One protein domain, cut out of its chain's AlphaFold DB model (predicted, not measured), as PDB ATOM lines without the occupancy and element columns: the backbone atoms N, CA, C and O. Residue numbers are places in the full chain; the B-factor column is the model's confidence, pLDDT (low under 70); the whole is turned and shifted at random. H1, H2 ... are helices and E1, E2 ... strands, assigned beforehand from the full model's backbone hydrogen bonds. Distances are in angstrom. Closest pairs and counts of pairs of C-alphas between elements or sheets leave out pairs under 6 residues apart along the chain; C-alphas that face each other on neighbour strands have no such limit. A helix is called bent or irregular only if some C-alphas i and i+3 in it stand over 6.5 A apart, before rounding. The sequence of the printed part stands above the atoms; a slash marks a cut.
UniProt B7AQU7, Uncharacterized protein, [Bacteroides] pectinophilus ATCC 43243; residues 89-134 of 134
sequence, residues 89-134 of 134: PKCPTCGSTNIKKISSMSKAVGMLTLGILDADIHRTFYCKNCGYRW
ATOM      1  N   PRO A  89     -43.726  56.251  55.828       81.31
ATOM      2  CA  PRO A  89     -44.583  56.634  54.717       81.31
ATOM      3  C   PRO A  89     -46.059  56.484  55.100       81.31
ATOM      4  O   PRO A  89     -46.489  55.449  55.610       81.31
ATOM      5  N   LYS A  90     -46.843  57.533  54.839       89.81
ATOM      6  CA  LYS A  90     -48.284  57.582  55.117       89.81
ATOM      7  C   LYS A  90     -49.063  57.521  53.811       89.81
ATOM      8  O   LYS A  90     -48.614  58.023  52.783       89.81
ATOM      9  N   CYS A  91     -50.246  56.919  53.849       92.44
ATOM     10  CA  CYS A  91     -51.156  56.947  52.712       92.44
ATOM     11  C   CYS A  91     -51.575  58.402  52.413       92.44
ATOM     12  O   CYS A  91     -52.126  59.046  53.307       92.44
ATOM     13  N   PRO A  92     -51.404  58.914  51.181       90.19
ATOM     14  CA  PRO A  92     -51.758  60.297  50.839       90.19
ATOM     15  C   PRO A  92     -53.271  60.560  50.867       90.19
ATOM     16  O   PRO A  92     -53.696  61.708  50.914       90.19
ATOM     17  N   THR A  93     -54.092  59.506  50.846       93.12
ATOM     18  CA  THR A  93     -55.556  59.615  50.835       93.12
ATOM     19  C   THR A  93     -56.165  59.603  52.234       93.12
ATOM     20  O   THR A  93     -57.139  60.303  52.474       93.12
ATOM     21  N   CYS A  94     -55.635  58.791  53.156       92.19
ATOM     22  CA  CYS A  94     -56.244  58.604  54.483       92.19
ATOM     23  C   CYS A  94     -55.281  58.788  55.664       92.19
ATOM     24  O   CYS A  94     -55.678  58.581  56.806       92.19
ATOM     25  N   GLY A  95     -54.006  59.102  55.418       88.38
ATOM     26  CA  GLY A  95     -52.995  59.291  56.464       88.38
ATOM     27  C   GLY A  95     -52.548  58.012  57.183       88.38
ATOM     28  O   GLY A  95     -51.649  58.071  58.019       88.38
ATOM     29  N   SER A  96     -53.126  56.849  56.859       89.00
ATOM     30  CA  SER A  96     -52.783  55.578  57.504       89.00
ATOM     31  C   SER A  96     -51.332  55.167  57.230       89.00
ATOM     32  O   SER A  96     -50.871  55.210  56.087       89.00
ATOM     33  N   THR A  97     -50.645  54.700  58.270       88.94
ATOM     34  CA  THR A  97     -49.329  54.039  58.200       88.94
ATOM     35  C   THR A  97     -49.442  52.542  57.888       88.94
ATOM     36  O   THR A  97     -48.432  51.874  57.677       88.94
ATOM     37  N   ASN A  98     -50.663  51.990  57.817       91.56
ATOM     38  CA  ASN A  98     -50.905  50.582  57.502       91.56
ATOM     39  C   ASN A  98     -50.807  50.338  55.987       91.56
ATOM     40  O   ASN A  98     -51.807  50.248  55.264       91.56
ATOM     41  N   ILE A  99     -49.569  50.285  55.504       91.94
ATOM     42  CA  ILE A  99     -49.227  50.229  54.084       91.94
ATOM     43  C   ILE A  99     -48.380  48.984  53.792       91.94
ATOM     44  O   ILE A  99     -47.641  48.493  54.643       91.94
ATOM     45  N   LYS A 100     -48.499  48.432  52.584       90.00
ATOM     46  CA  LYS A 100     -47.735  47.268  52.115       90.00
ATOM     47  C   LYS A 100     -47.046  47.613  50.803       90.00
ATOM     48  O   LYS A 100     -47.675  48.176  49.913       90.00
ATOM     49  N   LYS A 101     -45.775  47.232  50.659       88.81
ATOM     50  CA  LYS A 101     -45.070  47.324  49.377       88.81
ATOM     51  C   LYS A 101     -45.673  46.330  48.382       88.81
ATOM     52  O   LYS A 101     -45.868  45.157  48.715       88.81
ATOM     53  N   ILE A 102     -45.972  46.795  47.177       87.38
ATOM     54  CA  ILE A 102     -46.425  45.939  46.082       87.38
ATOM     55  C   ILE A 102     -45.217  45.120  45.625       87.38
ATOM     56  O   ILE A 102     -44.167  45.670  45.290       87.38
ATOM     57  N   SER A 103     -45.340  43.794  45.678       83.12
ATOM     58  CA  SER A 103     -44.235  42.902  45.327       83.12
ATOM     59  C   SER A 103     -43.967  42.926  43.822       83.12
ATOM     60  O   SER A 103     -44.898  43.055  43.026       83.12
ATOM     61  N   SER A 104     -42.708  42.740  43.420       79.00
ATOM     62  CA  SER A 104     -42.332  42.652  42.003       79.00
ATOM     63  C   SER A 104     -43.062  41.518  41.281       79.00
ATOM     64  O   SER A 104     -43.403  41.656  40.112       79.00
ATOM     65  N   MET A 105     -43.372  40.425  41.989       76.94
ATOM     66  CA  MET A 105     -44.141  39.309  41.438       76.94
ATOM     67  C   MET A 105     -45.590  39.710  41.141       76.94
ATOM     68  O   MET A 105     -46.102  39.386  40.078       76.94
ATOM     69  N   SER A 106     -46.232  40.471  42.034       74.25
ATOM     70  CA  SER A 106     -47.583  41.001  41.796       74.25
ATOM     71  C   SER A 106     -47.626  41.900  40.558       74.25
ATOM     72  O   SER A 106     -48.550  41.786  39.762       74.25
ATOM     73  N   LYS A 107     -46.592  42.727  40.353       77.00
ATOM     74  CA  LYS A 107     -46.463  43.560  39.148       77.00
ATOM     75  C   LYS A 107     -46.234  42.739  37.882       77.00
ATOM     76  O   LYS A 107     -46.812  43.044  36.849       77.00
ATOM     77  N   ALA A 108     -45.408  41.696  37.959       73.75
ATOM     78  CA  ALA A 108     -45.137  40.817  36.824       73.75
ATOM     79  C   ALA A 108     -46.398  40.064  36.379       73.75
ATOM     80  O   ALA A 108     -46.667  39.977  35.186       73.75
ATOM     81  N   VAL A 109     -47.208  39.579  37.327       76.19
ATOM     82  CA  VAL A 109     -48.507  38.956  37.025       76.19
ATOM     83  C   VAL A 109     -49.458  39.961  36.368       76.19
ATOM     84  O   VAL A 109     -50.083  39.637  35.359       76.19
ATOM     85  N   GLY A 110     -49.526  41.189  36.884       71.00
ATOM     86  CA  GLY A 110     -50.282  42.275  36.257       71.00
ATOM     87  C   GLY A 110     -49.842  42.542  34.814       71.00
ATOM     88  O   GLY A 110     -50.641  42.488  33.885       71.00
ATOM     89  N   MET A 111     -48.535  42.680  34.584       71.88
ATOM     90  CA  MET A 111     -47.963  42.893  33.251       71.88
ATOM     91  C   MET A 111     -48.205  41.723  32.285       71.88
ATOM     92  O   MET A 111     -48.406  41.941  31.095       71.88
ATOM     93  N   LEU A 112     -48.218  40.480  32.770       76.06
ATOM     94  CA  LEU A 112     -48.539  39.311  31.945       76.06
ATOM     95  C   LEU A 112     -50.026  39.244  31.570       76.06
ATOM     96  O   LEU A 112     -50.362  38.686  30.529       76.06
ATOM     97  N   THR A 113     -50.911  39.793  32.407       77.94
ATOM     98  CA  THR A 113     -52.368  39.714  32.213       77.94
ATOM     99  C   THR A 113     -52.942  40.920  31.472       77.94
ATOM    100  O   THR A 113     -53.814  40.744  30.625       77.94
ATOM    101  N   LEU A 114     -52.447  42.132  31.745       79.06
ATOM    102  CA  LEU A 114     -52.937  43.396  31.178       79.06
ATOM    103  C   LEU A 114     -51.877  44.155  30.355       79.06
ATOM    104  O   LEU A 114     -52.157  45.227  29.816       79.06
ATOM    105  N   GLY A 115     -50.661  43.618  30.217       73.62
ATOM    106  CA  GLY A 115     -49.583  44.272  29.475       73.62
ATOM    107  C   GLY A 115     -49.120  45.574  30.135       73.62
ATOM    108  O   GLY A 115     -49.159  45.735  31.351       73.62
ATOM    109  N   ILE A 116     -48.702  46.538  29.312       72.12
ATOM    110  CA  ILE A 116     -48.266  47.879  29.753       72.12
ATOM    111  C   ILE A 116     -49.437  48.698  30.342       72.12
ATOM    112  O   ILE A 116     -49.219  49.714  30.993       72.12
ATOM    113  N   LEU A 117     -50.685  48.251  30.154       73.75
ATOM    114  CA  LEU A 117     -51.875  48.913  30.693       73.75
ATOM    115  C   LEU A 117     -52.128  48.593  32.173       73.75
ATOM    116  O   LEU A 117     -53.070  49.128  32.758       73.75
ATOM    117  N   ASP A 118     -51.317  47.728  32.789       72.38
ATOM    118  CA  ASP A 118     -51.468  47.409  34.200       72.38
ATOM    119  C   ASP A 118     -51.154  48.627  35.090       72.38
ATOM    120  O   ASP A 118     -50.042  49.163  35.129       72.38
ATOM    121  N   ALA A 119     -52.169  49.065  35.834       68.25
ATOM    122  CA  ALA A 119     -52.098  50.256  36.670       68.25
ATOM    123  C   ALA A 119     -51.157  50.105  37.880       68.25
ATOM    124  O   ALA A 119     -50.805  51.122  38.485       68.25
ATOM    125  N   ASP A 120     -50.758  48.881  38.248       69.50
ATOM    126  CA  ASP A 120     -49.865  48.595  39.373       69.50
ATOM    127  C   ASP A 120     -48.377  48.625  38.977       69.50
ATOM    128  O   ASP A 120     -47.519  48.711  39.863       69.50
ATOM    129  N   ILE A 121     -48.039  48.630  37.678       69.62
ATOM    130  CA  ILE A 121     -46.644  48.698  37.197       69.62
ATOM    131  C   ILE A 121     -45.919  49.913  37.795       69.62
ATOM    132  O   ILE A 121     -44.819  49.782  38.350       69.62
ATOM    133  N   HIS A 122     -46.566  51.079  37.767       78.31
ATOM    134  CA  HIS A 122     -45.984  52.342  38.227       78.31
ATOM    135  C   HIS A 122     -46.127  52.595  39.737       78.31
ATOM    136  O   HIS A 122     -45.492  53.509  40.254       78.31
ATOM    137  N   ARG A 123     -46.914  51.788  40.461       85.81
ATOM    138  CA  ARG A 123     -47.238  52.013  41.883       85.81
ATOM    139  C   ARG A 123     -46.337  51.194  42.795       85.81
ATOM    140  O   ARG A 123     -45.986  50.065  42.469       85.81
ATOM    141  N   THR A 124     -45.937  51.719  43.946       86.69
ATOM    142  CA  THR A 124     -44.971  51.050  44.841       86.69
ATOM    143  C   THR A 124     -45.617  50.496  46.110       86.69
ATOM    144  O   THR A 124     -45.174  49.470  46.632       86.69
ATOM    145  N   PHE A 125     -46.682  51.125  46.590       91.25
ATOM    146  CA  PHE A 125     -47.347  50.833  47.850       91.25
ATOM    147  C   PHE A 125     -48.863  50.700  47.680       91.25
ATOM    148  O   PHE A 125     -49.486  51.281  46.795       91.25
ATOM    149  N   TYR A 126     -49.461  49.923  48.576       91.19
ATOM    150  CA  TYR A 126     -50.899  49.750  48.738       91.19
ATOM    151  C   TYR A 126     -51.268  50.004  50.199       91.19
ATOM    152  O   TYR A 126     -50.662  49.430  51.108       91.19
ATOM    153  N   CYS A 127     -52.274  50.840  50.440       93.88
ATOM    154  CA  CYS A 127     -52.826  51.054  51.771       93.88
ATOM    155  C   CYS A 127     -53.818  49.942  52.115       93.88
ATOM    156  O   CYS A 127     -54.815  49.761  51.420       93.88
ATOM    157  N   LYS A 128     -53.600  49.242  53.232       93.12
ATOM    158  CA  LYS A 128     -54.537  48.215  53.711       93.12
ATOM    159  C   LYS A 128     -55.809  48.796  54.330       93.12
ATOM    160  O   LYS A 128     -56.767  48.057  54.503       93.12
ATOM    161  N   ASN A 129     -55.804  50.084  54.676       93.62
ATOM    162  CA  ASN A 129     -56.937  50.746  55.315       93.62
ATOM    163  C   ASN A 129     -57.975  51.242  54.296       93.62
ATOM    164  O   ASN A 129     -59.142  50.893  54.398       93.62
ATOM    165  N   CYS A 130     -57.558  52.036  53.300       92.81
ATOM    166  CA  CYS A 130     -58.473  52.603  52.297       92.81
ATOM    167  C   CYS A 130     -58.361  51.972  50.901       92.81
ATOM    168  O   CYS A 130     -59.102  52.346  49.999       92.81
ATOM    169  N   GLY A 131     -57.407  51.065  50.682       90.06
ATOM    170  CA  GLY A 131     -57.200  50.408  49.391       90.06
ATOM    171  C   GLY A 131     -56.435  51.230  48.344       90.06
ATOM    172  O   GLY A 131     -56.140  50.714  47.265       90.06
ATOM    173  N   TYR A 132     -56.084  52.488  48.638       91.56
ATOM    174  CA  TYR A 132     -55.369  53.349  47.694       91.56
ATOM    175  C   TYR A 132     -53.966  52.815  47.371       91.56
ATOM    176  O   TYR A 132     -53.253  52.336  48.257       91.56
ATOM    177  N   ARG A 133     -53.562  52.926  46.101       89.50
ATOM    178  CA  ARG A 133     -52.270  52.460  45.572       89.50
ATOM    179  C   ARG A 133     -51.508  53.628  44.954       89.50
ATOM    180  O   ARG A 133     -52.101  54.327  44.131       89.50
ATOM    181  N   TRP A 134     -50.230  53.796  45.290       89.25
ATOM    182  CA  TRP A 134     -49.336  54.831  44.746       89.25
ATOM    183  C   TRP A 134     -47.902  54.334  44.645       89.25
ATOM    184  O   TRP A 134     -47.529  53.425  45.414       89.25
TER     185      TRP A 134
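This is residues 89 to 134 of the 134 residues of an uncharacterized protein of [Bacteroides] pectinophilus ATCC 43243 (UniProt B7AQU7). A small, elongated model has a head at one end, where the short strands E1 and E2 pair side by side with the loops of residues 89 to 98 and 128 to 134 gathered by them, and one irregular helix, H1, at the other end. The backbone goes out from E1 to H1 and folds back through residues 118 to 124 to E2, and residues 112 to 117 of H1 stick out free. The printed part has 46 residues, with named elements in the order E1, H1, E2; the sheet is E1 - E2, antiparallel. The class is mixed, helices and strands, though under half of the residues are in named elements. The whole is only just compact, close to loose, with a radius of gyration of the C-alphas of 11.2 A, and its C-alphas span 32 by 16 by 13 A, only just elongated.

The printed part begins at Pro 89, whose C-alpha is at (-44.583, 56.634, 54.717), and residues 89 to 98 belong to no named element. Strand E1, residues 99 to 101, begins with C-alpha 99 at (-49.227, 50.229, 54.084) and is 6.9 A from first to last C-alpha. Helix H1, residues 104 to 117, begins with C-alpha 104 at (-42.332, 42.652, 42.003) and is 16.1 A from first to last C-alpha. H1 is irregular: C-alphas 113 and 116 are 9.5 A apart. Strand E2, residues 125 to 127, is 6.7 A from first to last C-alpha and ends with C-alpha 127 at (-52.826, 51.054, 51.771). Residues 128 to 134 follow it, and Trp 134 is the chain's last residue.

E1 and E2 are antiparallel neighbours, with 154 degrees between their N-to-C directions. C-alphas 99 and 127 face each other at 4.4 A, C-alphas 100 and 126 at 5.3 A, and C-alphas 101 and 125 at 4.5 A. N 100 and O 126 are within hydrogen-bond range at 2.8 A, and so are N 126 and O 100, also at 2.8 A. A tight link of 2 residues joins E1 to H1. A short link of 7 residues joins H1 to E2. In H1, 8 of 10 O i to N i+4 pairs are within hydrogen-bond range. Residues 112 to 117, which belong to H1, stand free.

The two C-alphas farthest apart are those of Gly 95 and Leu 112, at 31.9 A. The C-alphas of Pro 89 and Trp 134, the first and last printed residues, are 11.2 A apart. The printed part has no cut, and neither link between named elements is long. The mean pLDDT of the printed part is 83.4, and residues 119 to 121 are under 70. The mean pLDDT is 90 for E1, 75 for H1 and 92 for E2.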